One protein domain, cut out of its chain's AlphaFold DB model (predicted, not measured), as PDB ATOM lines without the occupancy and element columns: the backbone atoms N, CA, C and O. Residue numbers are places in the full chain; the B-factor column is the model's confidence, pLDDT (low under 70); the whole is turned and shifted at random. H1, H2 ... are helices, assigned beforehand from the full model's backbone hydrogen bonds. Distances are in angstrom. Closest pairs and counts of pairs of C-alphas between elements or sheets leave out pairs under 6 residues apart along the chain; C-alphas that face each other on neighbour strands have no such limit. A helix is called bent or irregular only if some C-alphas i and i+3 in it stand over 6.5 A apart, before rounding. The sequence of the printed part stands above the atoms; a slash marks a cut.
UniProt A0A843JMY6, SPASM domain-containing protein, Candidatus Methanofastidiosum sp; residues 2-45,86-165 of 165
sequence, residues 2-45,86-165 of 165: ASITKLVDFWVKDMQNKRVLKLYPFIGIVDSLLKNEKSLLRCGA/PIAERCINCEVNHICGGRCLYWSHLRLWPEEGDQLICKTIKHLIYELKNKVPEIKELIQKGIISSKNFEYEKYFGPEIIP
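Overview. This is residues 2 to 45 and 86 to 165 of the 165 residues of the protein "SPASM domain-containing protein" of Candidatus Methanofastidiosum sp (UniProt A0A843JMY6). One long bent helix, H5, runs along the length of an elongated body; H1 lies side by side with part of it, and H2, in the middle, crosses H5a steeply, with the short helices H3 and H6 packed on H2. H4 sits away from the other helices toward one end, and residues 110 to 117, of which 115 to 117 belong to H5, stick out. The printed part has 124 residues with six named helices, H1 to H6 in order, and no named strand: the class is all helix. It is compact, with a radius of gyration of the C-alphas of 14.9 A, and spans 46 by 29 by 22 A.

Along the chain. Find C-alpha 2 at (176.527, 152.291, 179.887); from there H1, residues 2 to 15, runs 20.5 A. Next comes H2, residues 24 to 35, 16.2 A long. Past the cut, look for H3 at residues 97 to 100 and H4 at residues 105 to 110. H5, residues 115 to 144, begins at C-alpha 115, (193.907, 167.193, 175.993). By its hydrogen bonds it was assigned as one helix, but it is bent: C-alphas 134 and 137 are 7.0 A apart. Its arms are H5a, residues 115 to 134, 28.2 A, and H5b, residues 137 to 144, 10.5 A, at a steep tilt of 44 degrees. H6, residues 150 to 153, ends at C-alpha 153, (189.308, 141.866, 197.193).

Arrangement. Start at the hubs, H2 and H5, which touch three helices each. H2 touches residues 129 to 133 of H5a at a steep tilt of 56 degrees, the same way; their closest C-alphas, of Val 30 and Leu 132, are 6.7 A apart. H2 touches H3 with residues 29 to 33 alone, closest at the C-alphas of Ile 29 and Ile 99, 6.6 A. H2 touches H6 with residues 27 to 31 alone, closest at the C-alphas of Ile 27 and Phe 153, 5.2 A. H3 and H5a only just touch, with 3 pairs of C-alphas within 8 A, the closest those of Cys 100 and Ile 125, 7.7 A. Residues 4 to 8 of H1 touch H5a at a shallow tilt of 29 degrees, the same way, closest at the C-alphas of Thr 5 and Glu 131, 6.3 A. H5b is close to H1 but not clearly touching, with the C-alphas of Val 12 and Ile 139 closest at 7.3 A. H4 touches no helix. In H4, H5a and H5b every O i to N i+4 pair is within hydrogen-bond range, against 9 of 10 in H1 and 6 of 8 in H2; H3 and H6 are too short for such a pair.

Size, cuts and confidence. The C-alphas farthest apart, of Leu 112 and Lys 145, are 47.4 A apart. Residues 46 to 85 are not printed, and C-alphas 45 and 86 are 10.1 A apart across the cut. Of the links printed whole, H1 to H2 is short and the others are tight. Residues 154 to 165 hold no named element. Mean pLDDT of the printed part is 93.9, and no printed residue is under 70.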
ATOM      1  N   ALA A   2     177.508 153.295 179.446       92.88
ATOM      2  CA  ALA A   2     176.527 152.291 179.887       92.88
ATOM      3  C   ALA A   2     177.099 150.865 179.968       92.88
ATOM      4  O   ALA A   2     176.641 150.063 180.778       92.88
ATOM      5  N   SER A   3     178.108 150.549 179.154       95.94
ATOM      6  CA  SER A   3     178.750 149.232 179.159       95.94
ATOM      7  C   SER A   3     179.525 148.975 180.451       95.94
ATOM      8  O   SER A   3     179.446 147.873 180.982       95.94
ATOM      9  N   ILE A   4     180.207 149.991 181.000       96.31
ATOM     10  CA  ILE A   4     180.889 149.874 182.301       96.31
ATOM     11  C   ILE A   4     179.878 149.641 183.423       96.31
ATOM     12  O   ILE A   4     180.075 148.731 184.218       96.31
ATOM     13  N   THR A   5     178.781 150.405 183.458       97.88
ATOM     14  CA  THR A   5     177.717 150.220 184.459       97.88
ATOM     15  C   THR A   5     177.176 148.789 184.420       97.88
ATOM     16  O   THR A   5     177.185 148.100 185.434       97.88
ATOM     17  N   LYS A   6     176.838 148.281 183.224       98.00
ATOM     18  CA  LYS A   6     176.384 146.891 183.045       98.00
ATOM     19  C   LYS A   6     177.415 145.862 183.515       98.00
ATOM     20  O   LYS A   6     177.034 144.839 184.076       98.00
ATOM     21  N   LEU A   7     178.705 146.110 183.278       97.94
ATOM     22  CA  LEU A   7     179.776 145.213 183.710       97.94
ATOM     23  C   LEU A   7     179.944 145.217 185.236       97.94
ATOM     24  O   LEU A   7     180.142 144.156 185.824       97.94
ATOM     25  N   VAL A   8     179.831 146.381 185.881       98.31
ATOM     26  CA  VAL A   8     179.842 146.506 187.345       98.31
ATOM     27  C   VAL A   8     178.630 145.795 187.954       98.31
ATOM     28  O   VAL A   8     178.799 145.003 188.877       98.31
ATOM     29  N   ASP A   9     177.432 145.996 187.403       98.00
ATOM     30  CA  ASP A   9     176.218 145.302 187.851       98.00
ATOM     31  C   ASP A   9     176.340 143.781 187.709       98.00
ATOM     32  O   ASP A   9     176.009 143.040 188.633       98.00
ATOM     33  N   PHE A  10     176.855 143.306 186.570       98.06
ATOM     34  CA  PHE A  10     177.140 141.888 186.355       98.06
ATOM     35  C   PHE A  10     178.113 141.344 187.407       98.06
ATOM     36  O   PHE A  10     177.865 140.290 187.991       98.06
ATOM     37  N   TRP A  11     179.198 142.076 187.669       98.12
ATOM     38  CA  TRP A  11     180.225 141.672 188.622       98.12
ATOM     39  C   TRP A  11     179.689 141.569 190.054       98.12
ATOM     40  O   TRP A  11     179.983 140.592 190.738       98.12
ATOM     41  N   VAL A  12     178.863 142.525 190.494       97.88
ATOM     42  CA  VAL A  12     178.238 142.498 191.829       97.88
ATOM     43  C   VAL A  12     177.167 141.413 191.922       97.88
ATOM     44  O   VAL A  12     177.126 140.679 192.908       97.88
ATOM     45  N   LYS A  13     176.345 141.234 190.880       97.50
ATOM     46  CA  LYS A  13     175.341 140.161 190.835       97.50
ATOM     47  C   LYS A  13     175.979 138.781 190.998       97.50
ATOM     48  O   LYS A  13     175.427 137.928 191.686       97.50
ATOM     49  N   ASP A  14     177.147 138.559 190.403       96.81
ATOM     50  CA  ASP A  14     177.856 137.284 190.514       96.81
ATOM     51  C   ASP A  14     178.292 136.959 191.957       96.81
ATOM     52  O   ASP A  14     178.307 135.791 192.354       96.81
ATOM     53  N   MET A  15     178.522 137.984 192.788       97.75
ATOM     54  CA  MET A  15     178.857 137.817 194.208       97.75
ATOM     55  C   MET A  15     177.733 137.163 195.013       97.75
ATOM     56  O   MET A  15     178.012 136.476 195.994       97.75
ATOM     57  N   GLN A  16     176.473 137.306 194.585       94.25
ATOM     58  CA  GLN A  16     175.333 136.620 195.204       94.25
ATOM     59  C   GLN A  16     175.468 135.091 195.100       94.25
ATOM     60  O   GLN A  16     175.006 134.365 195.978       94.25
ATOM     61  N   ASN A  17     176.192 134.602 194.087       95.44
ATOM     62  CA  ASN A  17     176.525 133.189 193.903       95.44
ATOM     63  C   ASN A  17     177.819 132.782 194.632       95.44
ATOM     64  O   ASN A  17     178.435 131.778 194.278       95.44
ATOM     65  N   LYS A  18     178.259 133.563 195.634       94.94
ATOM     66  CA  LYS A  18     179.502 133.358 196.402       94.94
ATOM     67  C   LYS A  18     180.774 133.387 195.545       94.94
ATOM     68  O   LYS A  18     181.800 132.826 195.930       94.94
ATOM     69  N   ARG A  19     180.728 134.039 194.377       95.75
ATOM     70  CA  ARG A  19     181.857 134.146 193.447       95.75
ATOM     71  C   ARG A  19     182.219 135.607 193.210       95.75
ATOM     72  O   ARG A  19     181.406 136.390 192.741       95.75
ATOM     73  N   VAL A  20     183.467 135.967 193.501       97.06
ATOM     74  CA  VAL A  20     184.025 137.290 193.182       97.06
ATOM     75  C   VAL A  20     184.999 137.125 192.022       97.06
ATOM     76  O   VAL A  20     186.111 136.626 192.208       97.06
ATOM     77  N   LEU A  21     184.590 137.517 190.811       96.81
ATOM     78  CA  LEU A  21     185.473 137.459 189.643       96.81
ATOM     79  C   LEU A  21     186.677 138.384 189.837       96.81
ATOM     80  O   LEU A  21     186.529 139.539 190.246       96.81
ATOM     81  N   LYS A  22     187.869 137.890 189.492       94.12
ATOM     82  CA  LYS A  22     189.135 138.606 189.675       94.12
ATOM     83  C   LYS A  22     189.420 139.625 188.563       94.12
ATOM     84  O   LYS A  22     190.424 139.544 187.867       94.12
ATOM     85  N   LEU A  23     188.526 140.602 188.403       95.81
ATOM     86  CA  LEU A  23     188.742 141.754 187.526       95.81
ATOM     87  C   LEU A  23     189.613 142.784 188.255       95.81
ATOM     88  O   LEU A  23     189.116 143.511 189.113       95.81
ATOM     89  N   TYR A  24     190.908 142.843 187.931       95.06
ATOM     90  CA  TYR A  24     191.886 143.693 188.628       95.06
ATOM     91  C   TYR A  24     191.469 145.167 188.762       95.06
ATOM     92  O   TYR A  24     191.540 145.673 189.883       95.06
ATOM     93  N   PRO A  25     190.944 145.842 187.717       96.00
ATOM     94  CA  PRO A  25     190.456 147.210 187.868       96.00
ATOM     95  C   PRO A  25     189.362 147.364 188.924       96.00
ATOM     96  O   PRO A  25     189.291 148.374 189.613       96.00
ATOM     97  N   PHE A  26     188.509 146.355 189.092       97.38
ATOM     98  CA  PHE A  26     187.390 146.433 190.028       97.38
ATOM     99  C   PHE A  26     187.863 146.100 191.434       97.38
ATOM    100  O   PHE A  26     187.565 146.823 192.378       97.38
ATOM    101  N   ILE A  27     188.660 145.042 191.555       96.25
ATOM    102  CA  ILE A  27     189.226 144.599 192.823       96.25
ATOM    103  C   ILE A  27     190.125 145.662 193.427       96.25
ATOM    104  O   ILE A  27     189.931 146.010 194.585       96.25
ATOM    105  N   GLY A  28     191.052 146.222 192.652       95.38
ATOM    106  CA  GLY A  28     191.989 147.209 193.174       95.38
ATOM    107  C   GLY A  28     191.313 148.494 193.636       95.38
ATOM    108  O   GLY A  28     191.709 149.062 194.652       95.38
ATOM    109  N   ILE A  29     190.260 148.927 192.938       97.12
ATOM    110  CA  ILE A  29     189.465 150.088 193.346       97.12
ATOM    111  C   ILE A  29     188.619 149.757 194.584       97.12
ATOM    112  O   ILE A  29     188.631 150.520 195.549       97.12
ATOM    113  N   VAL A  30     187.895 148.632 194.580       97.69
ATOM    114  CA  VAL A  30     186.997 148.253 195.684       97.69
ATOM    115  C   VAL A  30     187.765 147.940 196.960       97.69
ATOM    116  O   VAL A  30     187.329 148.379 198.019       97.69
ATOM    117  N   ASP A  31     188.918 147.274 196.885       96.62
ATOM    118  CA  ASP A  31     189.778 147.030 198.048       96.62
ATOM    119  C   ASP A  31     190.145 148.348 198.741       96.62
ATOM    120  O   ASP A  31     189.940 148.505 199.948       96.62
ATOM    121  N   SER A  32     190.560 149.354 197.963       96.00
ATOM    122  CA  SER A  32     190.864 150.673 198.515       96.00
ATOM    123  C   SER A  32     189.649 151.387 199.091       96.00
ATOM    124  O   SER A  32     189.756 152.022 200.138       96.00
ATOM    125  N   LEU A  33     188.485 151.283 198.443       97.19
ATOM    126  CA  LEU A  33     187.246 151.880 198.943       97.19
ATOM    127  C   LEU A  33     186.763 151.211 200.239       97.19
ATOM    128  O   LEU A  33     186.243 151.891 201.123       97.19
ATOM    129  N   LEU A  34     186.938 149.893 200.372       97.00
ATOM    130  CA  LEU A  34     186.596 149.143 201.581       97.00
ATOM    131  C   LEU A  34     187.530 149.496 202.743       97.00
ATOM    132  O   LEU A  34     187.052 149.671 203.863       97.00
ATOM    133  N   LYS A  35     188.832 149.643 202.466       95.75
ATOM    134  CA  LYS A  35     189.870 150.001 203.448       95.75
ATOM    135  C   LYS A  35     189.978 151.506 203.715       95.75
ATOM    136  O   LYS A  35     190.679 151.902 204.641       95.75
ATOM    137  N   ASN A  36     189.297 152.335 202.922       95.06
ATOM    138  CA  ASN A  36     189.461 153.791 202.903       95.06
ATOM    139  C   ASN A  36     190.938 154.216 202.737       95.06
ATOM    140  O   ASN A  36     191.397 155.181 203.350       95.06
ATOM    141  N   GLU A  37     191.695 153.465 201.934       93.19
ATOM    142  CA  GLU A  37     193.117 153.725 201.705       93.19
ATOM    143  C   GLU A  37     193.308 154.726 200.557       93.19
ATOM    144  O   GLU A  37     192.550 154.752 199.583       93.19
ATOM    145  N   LYS A  38     194.366 155.530 200.656       92.56
ATOM    146  CA  LYS A  38     194.834 156.360 199.548       92.56
ATOM    147  C   LYS A  38     195.892 155.596 198.766       92.56
ATOM    148  O   LYS A  38     196.729 154.919 199.353       92.56
ATOM    149  N   SER A  39     195.884 155.753 197.450       89.06
ATOM    150  CA  SER A  39     196.890 155.185 196.563       89.06
ATOM    151  C   SER A  39     197.652 156.281 195.829       89.06
ATOM    152  O   SER A  39     197.062 157.256 195.360       89.06
ATOM    153  N   LEU A  40     198.960 156.070 195.680       90.25
ATOM    154  CA  LEU A  40     199.758 156.666 194.607       90.25
ATOM    155  C   LEU A  40     199.483 155.910 193.292       90.25
ATOM    156  O   LEU A  40     198.460 155.223 193.175       90.25
ATOM    157  N   LEU A  41     200.384 156.000 192.308       91.88
ATOM    158  CA  LEU A  41     200.274 155.231 191.069       91.88
ATOM    159  C   LEU A  41     200.060 153.744 191.359       91.88
ATOM    160  O   LEU A  41     200.856 153.100 192.045       91.88
ATOM    161  N   ARG A  42     198.974 153.196 190.810       92.75
ATOM    162  CA  ARG A  42     198.475 151.860 191.154       92.75
ATOM    163  C   ARG A  42     199.443 150.735 190.798       92.75
ATOM    164  O   ARG A  42     199.529 149.760 191.537       92.75
ATOM    165  N   CYS A  43     200.194 150.892 189.711       92.12
ATOM    166  CA  CYS A  43     201.191 149.910 189.293       92.12
ATOM    167  C   CYS A  43     202.491 149.965 190.110       92.12
ATOM    168  O   CYS A  43     203.298 149.051 189.994       92.12
ATOM    169  N   GLY A  44     202.709 150.999 190.932       92.88
ATOM    170  CA  GLY A  44     203.928 151.146 191.737       92.88
ATOM    171  C   GLY A  44     205.065 151.898 191.050       92.88
ATOM    172  O   GLY A  44     205.984 152.335 191.738       92.88
ATOM    173  N   ALA A  45     204.997 152.072 189.726       93.12
ATOM    174  CA  ALA A  45     206.075 152.647 188.925       93.12
ATOM    175  C   ALA A  45     206.572 153.981 189.497       93.12
ATOM    176  O   ALA A  45     205.797 154.932 189.636       93.12
ATOM    177  N   PRO A  86     206.086 161.788 191.446       89.25
ATOM    178  CA  PRO A  86     204.795 162.178 191.978       89.25
ATOM    179  C   PRO A  86     203.673 161.879 190.978       89.25
ATOM    180  O   PRO A  86     203.887 161.622 189.792       89.25
ATOM    181  N   ILE A  87     202.433 161.962 191.459       89.69
ATOM    182  CA  ILE A  87     201.276 162.001 190.569       89.69
ATOM    183  C   ILE A  87     201.380 163.224 189.643       89.69
ATOM    184  O   ILE A  87     201.830 164.291 190.064       89.69
ATOM    185  N   ALA A  88     200.948 163.087 188.388       86.94
ATOM    186  CA  ALA A  88     201.013 164.191 187.438       86.94
ATOM    187  C   ALA A  88     200.226 165.418 187.914       86.94
ATOM    188  O   ALA A  88     199.130 165.303 188.465       86.94
ATOM    189  N   GLU A  89     200.764 166.599 187.611       87.88
ATOM    190  CA  GLU A  89     200.250 167.902 188.044       87.88
ATOM    191  C   GLU A  89     198.749 168.083 187.765       87.88
ATOM    192  O   GLU A  89     197.978 168.455 188.650       87.88
ATOM    193  N   ARG A  90     198.297 167.685 186.569       87.56
ATOM    194  CA  ARG A  90     196.882 167.741 186.162       87.56
ATOM    195  C   ARG A  90     195.924 166.947 187.057       87.56
ATOM    196  O   ARG A  90     194.716 167.162 187.016       87.56
ATOM    197  N   CYS A  91     196.438 165.988 187.824       92.56
ATOM    198  CA  CYS A  91     195.653 165.133 188.704       92.56
ATOM    199  C   CYS A  91     195.666 165.610 190.160       92.56
ATOM    200  O   CYS A  91     194.867 165.097 190.941       92.56
ATOM    201  N   ILE A  92     196.518 166.573 190.539       90.19
ATOM    202  CA  ILE A  92     196.665 167.027 191.934       90.19
ATOM    203  C   ILE A  92     195.315 167.476 192.504       90.19
ATOM    204  O   ILE A  92     194.929 167.030 193.579       90.19
ATOM    205  N   ASN A  93     194.553 168.258 191.736       91.94
ATOM    206  CA  ASN A  93     193.252 168.790 192.151       91.94
ATOM    207  C   ASN A  93     192.058 167.902 191.750       91.94
ATOM    208  O   ASN A  93     190.909 168.323 191.864       91.94
ATOM    209  N   CYS A  94     192.296 166.685 191.248       94.69
ATOM    210  CA  CYS A  94     191.216 165.783 190.854       94.69
ATOM    211  C   CYS A  94     190.584 165.104 192.076       94.69
ATOM    212  O   CYS A  94     191.262 164.529 192.922       94.69
ATOM    213  N   GLU A  95     189.258 165.080 192.115       95.12
ATOM    214  CA  GLU A  95     188.437 164.576 193.214       95.12
ATOM    215  C   GLU A  95     188.560 163.063 193.469       95.12
ATOM    216  O   GLU A  95     188.230 162.580 194.550       95.12
ATOM    217  N   VAL A  96     189.049 162.304 192.482       95.81
ATOM    218  CA  VAL A  96     189.313 160.862 192.602       95.81
ATOM    219  C   VAL A  96     190.808 160.532 192.603       95.81
ATOM    220  O   VAL A  96     191.167 159.366 192.438       95.81
ATOM    221  N   ASN A  97     191.700 161.515 192.776       94.25
ATOM    222  CA  ASN A  97     193.152 161.327 192.662       94.25
ATOM    223  C   ASN A  97     193.699 160.206 193.565       94.25
ATOM    224  O   ASN A  97     194.508 159.409 193.111       94.25
ATOM    225  N   HIS A  98     193.201 160.069 194.791       93.19
ATOM    226  CA  HIS A  98     193.647 159.074 195.762       93.19
ATOM    227  C   HIS A  98     193.108 157.668 195.480       93.19
ATOM    228  O   HIS A  98     193.602 156.701 196.053       93.19
ATOM    229  N   ILE A  99     192.111 157.544 194.600       95.94
ATOM    230  CA  ILE A  99     191.586 156.256 194.137       95.94
ATOM    231  C   ILE A  99     192.172 155.896 192.766       95.94
ATOM    232  O   ILE A  99     192.517 154.744 192.529       95.94
ATOM    233  N   CYS A 100     192.317 156.866 191.866       95.38
ATOM    234  CA  CYS A 100     192.886 156.680 190.533       95.38
ATOM    235  C   CYS A 100     194.423 156.569 190.563       95.38
ATOM    236  O   CYS A 100     195.022 155.816 189.805       95.38
ATOM    237  N   GLY A 101     195.098 157.329 191.419       92.56
ATOM    238  CA  GLY A 101     196.559 157.363 191.462       92.56
ATOM    239  C   GLY A 101     197.216 157.979 190.220       92.56
ATOM    240  O   GLY A 101     198.423 157.869 190.079       92.56
ATOM    241  N   GLY A 102     196.460 158.619 189.318       91.62
ATOM    242  CA  GLY A 102     197.007 159.343 188.160       91.62
ATOM    243  C   GLY A 102     197.247 158.521 186.893       91.62
ATOM    244  O   GLY A 102     197.910 159.021 185.985       91.62
ATOM    245  N   ARG A 103     196.674 157.308 186.801       91.69
ATOM    246  CA  ARG A 103     196.859 156.363 185.677       91.69
ATOM    247  C   ARG A 103     198.340 156.026 185.438       91.69
ATOM    248  O   ARG A 103     199.184 156.190 186.315       91.69
ATOM    249  N   CYS A 104     198.646 155.508 184.253       91.19
ATOM    250  CA  CYS A 104     199.992 155.167 183.828       91.19
ATOM    251  C   CYS A 104     200.949 156.375 183.892       91.19
ATOM    252  O   CYS A 104     200.652 157.463 183.385       91.19
ATOM    253  N   LEU A 105     202.135 156.154 184.474       91.50
ATOM    254  CA  LEU A 105     203.208 157.149 184.575       91.50
ATOM    255  C   LEU A 105     203.604 157.689 183.194       91.50
ATOM    256  O   LEU A 105     203.755 158.893 183.019       91.50
ATOM    257  N   TYR A 106     203.693 156.796 182.203       90.06
ATOM    258  CA  TYR A 106     204.103 157.120 180.831       90.06
ATOM    259  C   TYR A 106     203.136 158.079 180.178       90.06
ATOM    260  O   TYR A 106     203.521 159.118 179.649       90.06
ATOM    261  N   TRP A 107     201.855 157.744 180.295       88.81
ATOM    262  CA  TRP A 107     200.788 158.557 179.756       88.81
ATOM    263  C   TRP A 107     200.715 159.927 180.430       88.81
ATOM    264  O   TRP A 107     200.529 160.943 179.767       88.81
ATOM    265  N   SER A 108     200.878 159.964 181.751       87.00
ATOM    266  CA  SER A 108     200.687 161.186 182.524       87.00
ATOM    267  C   SER A 108     201.846 162.183 182.414       87.00
ATOM    268  O   SER A 108     201.595 163.387 182.455       87.00
ATOM    269  N   HIS A 109     203.084 161.710 182.238       86.12
ATOM    270  CA  HIS A 109     204.271 162.570 182.213       86.12
ATOM    271  C   HIS A 109     204.689 163.011 180.806       86.12
ATOM    272  O   HIS A 109     205.081 164.161 180.640       86.12
ATOM    273  N   LEU A 110     204.571 162.151 179.787       86.31
ATOM    274  CA  LEU A 110     205.043 162.494 178.437       86.31
ATOM    275  C   LEU A 110     204.064 163.344 177.618       86.31
ATOM    276  O   LEU A 110     204.462 163.877 176.588       86.31
ATOM    277  N   ARG A 111     202.798 163.466 178.047       84.88
ATOM    278  CA  ARG A 111     201.763 164.295 177.391       84.88
ATOM    279  C   ARG A 111     201.701 164.092 175.863       84.88
ATOM    280  O   ARG A 111     201.600 165.047 175.103       84.88
ATOM    281  N   LEU A 112     201.767 162.835 175.413       86.31
ATOM    282  CA  LEU A 112     201.804 162.485 173.983       86.31
ATOM    283  C   LEU A 112     200.438 162.591 173.285       86.31
ATOM    284  O   LEU A 112     200.365 162.460 172.065       86.31
ATOM    285  N   TRP A 113     199.357 162.772 174.047       88.38
ATOM    286  CA  TRP A 113     197.987 162.782 173.541       88.38
ATOM    287  C   TRP A 113     197.356 164.174 173.666       88.38
ATOM    288  O   TRP A 113     197.714 164.922 174.578       88.38
ATOM    289  N   PRO A 114     196.402 164.517 172.779       92.81
ATOM    290  CA  PRO A 114     195.615 165.738 172.904       92.81
ATOM    291  C   PRO A 114     194.826 165.778 174.214       92.81
ATOM    292  O   PRO A 114     194.371 164.744 174.720       92.81
ATOM    293  N   GLU A 115     194.601 166.985 174.724       91.31
ATOM    294  CA  GLU A 115     193.907 167.193 175.993       91.31
ATOM    295  C   GLU A 115     192.484 166.613 175.974       91.31
ATOM    296  O   GLU A 115     192.038 166.022 176.958       91.31
ATOM    297  N   GLU A 116     191.782 166.692 174.842       94.50
ATOM    298  CA  GLU A 116     190.426 166.164 174.689       94.50
ATOM    299  C   GLU A 116     190.393 164.642 174.874       94.50
ATOM    300  O   GLU A 116     189.493 164.102 175.525       94.50
ATOM    301  N   GLY A 117     191.400 163.941 174.342       92.62
ATOM    302  CA  GLY A 117     191.559 162.501 174.537       92.62
ATOM    303  C   GLY A 117     191.769 162.165 176.009       92.62
ATOM    304  O   GLY A 117     191.125 161.264 176.557       92.62
ATOM    305  N   ASP A 118     192.596 162.955 176.683       91.38
ATOM    306  CA  ASP A 118     192.889 162.747 178.091       91.38
ATOM    307  C   ASP A 118     191.681 163.020 178.992       91.38
ATOM    308  O   ASP A 118     191.428 162.274 179.947       91.38
ATOM    309  N   GLN A 119     190.876 164.028 178.658       93.06
ATOM    310  CA  GLN A 119     189.617 164.325 179.336       93.06
ATOM    311  C   GLN A 119     188.581 163.207 179.134       93.06
ATOM    312  O   GLN A 119     187.907 162.816 180.094       93.06
ATOM    313  N   LEU A 120     188.471 162.640 177.926       94.50
ATOM    314  CA  LEU A 120     187.576 161.510 177.640       94.50
ATOM    315  C   LEU A 120     187.940 160.265 178.459       94.50
ATOM    316  O   LEU A 120     187.056 159.598 179.015       94.50
ATOM    317  N   ILE A 121     189.236 159.974 178.585       93.88
ATOM    318  CA  ILE A 121     189.716 158.862 179.408       93.88
ATOM    319  C   ILE A 121     189.446 159.142 180.890       93.88
ATOM    320  O   ILE A 121     188.852 158.307 181.575       93.88
ATOM    321  N   CYS A 122     189.784 160.340 181.382       94.56
ATOM    322  CA  CYS A 122     189.494 160.745 182.759       94.56
ATOM    323  C   CYS A 122     188.002 160.609 183.092       94.56
ATOM    324  O   CYS A 122     187.652 160.078 184.145       94.56
ATOM    325  N   LYS A 123     187.108 161.026 182.187       96.31
ATOM    326  CA  LYS A 123     185.654 160.880 182.347       96.31
ATOM    327  C   LYS A 123     185.238 159.413 182.464       96.31
ATOM    328  O   LYS A 123     184.380 159.083 183.280       96.31
ATOM    329  N   THR A 124     185.856 158.534 181.681       96.44
ATOM    330  CA  THR A 124     185.590 157.090 181.716       96.44
ATOM    331  C   THR A 124     186.042 156.456 183.032       96.44
ATOM    332  O   THR A 124     185.284 155.696 183.633       96.44
ATOM    333  N   ILE A 125     187.224 156.823 183.525       96.50
ATOM    334  CA  ILE A 125     187.747 156.337 184.807       96.50
ATOM    335  C   ILE A 125     186.939 156.855 185.992       96.50
ATOM    336  O   ILE A 125     186.606 156.083 186.889       96.50
ATOM    337  N   LYS A 126     186.562 158.136 185.982       97.50
ATOM    338  CA  LYS A 126     185.659 158.701 186.992       97.50
ATOM    339  C   LYS A 126     184.340 157.933 187.028       97.50
ATOM    340  O   LYS A 126     183.914 157.525 188.102       97.50
ATOM    341  N   HIS A 127     183.745 157.666 185.862       98.19
ATOM    342  CA  HIS A 127     182.527 156.856 185.754       98.19
ATOM    343  C   HIS A 127     182.709 155.472 186.393       98.19
ATOM    344  O   HIS A 127     181.911 155.099 187.242       98.19
ATOM    345  N   LEU A 128     183.784 154.746 186.062       98.12
ATOM    346  CA  LEU A 128     184.094 153.446 186.673       98.12
ATOM    347  C   LEU A 128     184.200 153.525 188.205       98.12
ATOM    348  O   LEU A 128     183.581 152.728 188.909       98.12
ATOM    349  N   ILE A 129     184.969 154.486 188.723       98.19
ATOM    350  CA  ILE A 129     185.170 154.662 190.168       98.19
ATOM    351  C   ILE A 129     183.840 154.960 190.866       98.19
ATOM    352  O   ILE A 129     183.571 154.392 191.924       98.19
ATOM    353  N   TYR A 130     183.002 155.823 190.288       98.38
ATOM    354  CA  TYR A 130     181.706 156.167 190.871       98.38
ATOM    355  C   TYR A 130     180.730 154.989 190.863       98.38
ATOM    356  O   TYR A 130     180.094 154.746 191.885       98.38
ATOM    357  N   GLU A 131     180.658 154.217 189.778       98.50
ATOM    358  CA  GLU A 131     179.829 153.005 189.723       98.50
ATOM    359  C   GLU A 131     180.250 151.989 190.791       98.50
ATOM    360  O   GLU A 131     179.419 151.503 191.557       98.50
ATOM    361  N   LEU A 132     181.555 151.724 190.921       98.44
ATOM    362  CA  LEU A 132     182.069 150.828 191.960       98.44
ATOM    363  C   LEU A 132     181.786 151.372 193.364       98.44
ATOM    364  O   LEU A 132     181.317 150.626 194.221       98.44
ATOM    365  N   LYS A 133     182.004 152.673 193.596       98.19
ATOM    366  CA  LYS A 133     181.709 153.337 194.874       98.19
ATOM    367  C   LYS A 133     180.234 153.215 195.255       98.19
ATOM    368  O   LYS A 133     179.943 152.923 196.412       98.19
ATOM    369  N   ASN A 134     179.321 153.377 194.299       98.31
ATOM    370  CA  ASN A 134     177.881 153.236 194.523       98.31
ATOM    371  C   ASN A 134     177.484 151.807 194.923       98.31
ATOM    372  O   ASN A 134     176.503 151.628 195.639       98.31
ATOM    373  N   LYS A 135     178.259 150.797 194.511       98.12
ATOM    374  CA  LYS A 135     178.044 149.389 194.879       98.12
ATOM    375  C   LYS A 135     178.729 148.961 196.175       98.12
ATOM    376  O   LYS A 135     178.412 147.895 196.697       98.12
ATOM    377  N   VAL A 136     179.624 149.773 196.745       98.12
ATOM    378  CA  VAL A 136     180.311 149.445 198.009       98.12
ATOM    379  C   VAL A 136     179.346 149.107 199.156       98.12
ATOM    380  O   VAL A 136     179.642 148.151 199.871       98.12
ATOM    381  N   PRO A 137     178.213 149.811 199.373       98.38
ATOM    382  CA  PRO A 137     177.258 149.437 200.419       98.38
ATOM    383  C   PRO A 137     176.697 148.017 200.247       98.38
ATOM    384  O   PRO A 137     176.697 147.248 201.204       98.38
ATOM    385  N   GLU A 138     176.312 147.646 199.023       98.25
ATOM    386  CA  GLU A 138     175.821 146.301 198.685       98.25
ATOM    387  C   GLU A 138     176.913 145.241 198.913       98.25
ATOM    388  O   GLU A 138     176.682 144.221 199.558       98.25
ATOM    389  N   ILE A 139     178.147 145.515 198.475       98.31
ATOM    390  CA  ILE A 139     179.299 144.628 198.703       98.31
ATOM    391  C   ILE A 139     179.555 144.435 200.206       98.31
ATOM    392  O   ILE A 139     179.783 143.311 200.658       98.31
ATOM    393  N   LYS A 140     179.490 145.509 201.005       98.31
ATOM    394  CA  LYS A 140     179.643 145.439 202.467       98.31
ATOM    395  C   LYS A 140     178.554 144.581 203.108       98.31
ATOM    396  O   LYS A 140     178.869 143.803 204.003       98.31
ATOM    397  N   GLU A 141     177.312 144.678 202.641       98.31
ATOM    398  CA  GLU A 141     176.211 143.834 203.114       98.31
ATOM    399  C   GLU A 141     176.464 142.347 202.812       98.31
ATOM    400  O   GLU A 141     176.289 141.497 203.687       98.31
ATOM    401  N   LEU A 142     176.945 142.014 201.608       98.31
ATOM    402  CA  LEU A 142     177.304 140.637 201.246       98.31
ATOM    403  C   LEU A 142     178.453 140.082 202.106       98.31
ATOM    404  O   LEU A 142     178.423 138.903 202.472       98.31
ATOM    405  N   ILE A 143     179.432 140.923 202.459       98.12
ATOM    406  CA  ILE A 143     180.510 140.568 203.394       98.12
ATOM    407  C   ILE A 143     179.947 140.315 204.798       98.12
ATOM    408  O   ILE A 143     180.275 139.303 205.415       98.12
ATOM    409  N   GLN A 144     179.077 141.196 205.303       98.00
ATOM    410  CA  GLN A 144     178.452 141.053 206.626       98.00
ATOM    411  C   GLN A 144     177.607 139.778 206.735       98.00
ATOM    412  O   GLN A 144     177.622 139.116 207.768       98.00
ATOM    413  N   LYS A 145     176.914 139.398 205.654       97.88
ATOM    414  CA  LYS A 145     176.156 138.140 205.556       97.88
ATOM    415  C   LYS A 145     177.042 136.898 205.386       97.88
ATOM    416  O   LYS A 145     176.517 135.789 205.347       97.88
ATOM    417  N   GLY A 146     178.358 137.061 205.233       97.50
ATOM    418  CA  GLY A 146     179.299 135.960 205.010       97.50
ATOM    419  C   GLY A 146     179.144 135.261 203.655       97.50
ATOM    420  O   GLY A 146     179.617 134.139 203.490       97.50
ATOM    421  N   ILE A 147     178.476 135.892 202.682       97.81
ATOM    422  CA  ILE A 147     178.321 135.352 201.318       97.81
ATOM    423  C   ILE A 147     179.660 135.426 200.577       97.81
ATOM    424  O   ILE A 147     180.030 134.501 199.855       97.81
ATOM    425  N   ILE A 148     180.392 136.519 200.795       98.00
ATOM    426  CA  ILE A 148     181.758 136.744 200.320       98.00
ATOM    427  C   ILE A 148     182.633 137.223 201.485       98.00
ATOM    428  O   ILE A 148     182.133 137.617 202.536       98.00
ATOM    429  N   SER A 149     183.949 137.214 201.300       97.06
ATOM    430  CA  SER A 149     184.931 137.704 202.270       97.06
ATOM    431  C   SER A 149     185.597 138.985 201.773       97.06
ATOM    432  O   SER A 149     185.862 139.128 200.580       97.06
ATOM    433  N   SER A 150     185.971 139.885 202.686       95.00
ATOM    434  CA  SER A 150     186.831 141.034 202.358       95.00
ATOM    435  C   SER A 150     188.153 140.605 201.710       95.00
ATOM    436  O   SER A 150     188.627 141.269 200.791       95.00
ATOM    437  N   LYS A 151     188.689 139.434 202.085       95.88
ATOM    438  CA  LYS A 151     189.890 138.843 201.471       95.88
ATOM    439  C   LYS A 151     189.717 138.531 199.983       95.88
ATOM    440  O   LYS A 151     190.695 138.414 199.250       95.88
ATOM    441  N   ASN A 152     188.482 138.423 199.482       96.31
ATOM    442  CA  ASN A 152     188.250 138.247 198.050       96.31
ATOM    443  C   ASN A 152     188.633 139.486 197.226       96.31
ATOM    444  O   ASN A 152     188.794 139.351 196.013       96.31
ATOM    445  N   PHE A 153     188.832 140.647 197.852       96.12
ATOM    446  CA  PHE A 153     189.308 141.866 197.193       96.12
ATOM    447  C   PHE A 153     190.819 142.090 197.366       96.12
ATOM    448  O   PHE A 153     191.374 143.015 196.787       96.12
ATOM    449  N   GLU A 154     191.518 141.220 198.094       92.50
ATOM    450  CA  GLU A 154     192.975 141.289 198.171       92.50
ATOM    451  C   GLU A 154     193.608 140.820 196.853       92.50
ATOM    452  O   GLU A 154     193.109 139.916 196.158       92.50
ATOM    453  N   TYR A 155     194.709 141.478 196.507       91.25
ATOM    454  CA  TYR A 155     195.561 141.197 195.363       91.25
ATOM    455  C   TYR A 155     196.986 141.653 195.688       91.25
ATOM    456  O   TYR A 155     197.185 142.555 196.504       91.25
ATOM    457  N   GLU A 156     197.966 141.026 195.044       90.31
ATOM    458  CA  GLU A 156     199.363 141.443 195.140       90.31
ATOM    459  C   GLU A 156     199.502 142.877 194.602       90.31
ATOM    460  O   GLU A 156     198.976 143.202 193.536       90.31
ATOM    461  N   LYS A 157     200.169 143.774 195.331       88.62
ATOM    462  CA  LYS A 157     200.359 145.158 194.872       88.62
ATOM    463  C   LYS A 157     201.665 145.276 194.085       88.62
ATOM    464  O   LYS A 157     202.607 144.531 194.304       88.62
ATOM    465  N   TYR A 158     201.706 146.232 193.157       86.88
ATOM    466  CA  TYR A 158     202.925 146.677 192.461       86.88
ATOM    467  C   TYR A 158     203.654 145.649 191.579       86.88
ATOM    468  O   TYR A 158     204.801 145.864 191.204       86.88
ATOM    469  N   PHE A 159     202.977 144.577 191.158       78.06
ATOM    470  CA  PHE A 159     203.534 143.586 190.222       78.06
ATOM    471  C   PHE A 159     203.103 143.809 188.754       78.06
ATOM    472  O   PHE A 159     203.169 142.906 187.924       78.06
ATOM    473  N   GLY A 160     202.647 145.023 188.424       72.38
ATOM    474  CA  GLY A 160     202.316 145.435 187.056       72.38
ATOM    475  C   GLY A 160     200.866 145.319 186.543       72.38
ATOM    476  O   GLY A 160     200.673 145.735 185.399       72.38
ATOM    477  N   PRO A 161     199.829 144.831 187.268       78.81
ATOM    478  CA  PRO A 161     198.476 144.860 186.715       78.81
ATOM    479  C   PRO A 161     197.973 146.303 186.579       78.81
ATOM    480  O   PRO A 161     198.119 147.124 187.489       78.81
ATOM    481  N   GLU A 162     197.329 146.599 185.452       86.06
ATOM    482  CA  GLU A 162     196.671 147.885 185.232       86.06
ATOM    483  C   GLU A 162     195.350 147.917 186.015       86.06
ATOM    484  O   GLU A 162     194.366 147.274 185.647       86.06
ATOM    485  N   ILE A 163     195.339 148.642 187.137       93.25
ATOM    486  CA  ILE A 163     194.133 148.842 187.955       93.25
ATOM    487  C   ILE A 163     193.268 149.969 187.377       93.25
ATOM    488  O   ILE A 163     192.052 149.961 187.559       93.25
ATOM    489  N   ILE A 164     193.866 150.942 186.684       93.31
ATOM    490  CA  ILE A 164     193.141 152.079 186.118       93.31
ATOM    491  C   ILE A 164     193.389 152.124 184.608       93.31
ATOM    492  O   ILE A 164     194.347 152.764 184.174       93.31
ATOM    493  N   PRO A 165     192.526 151.459 183.819       86.12
ATOM    494  CA  PRO A 165     192.734 151.291 182.384       86.12
ATOM    495  C   PRO A 165     192.754 152.600 181.582       86.12
ATOM    496  O   PRO A 165     192.431 153.698 182.091       86.12
TER     497      PRO A 165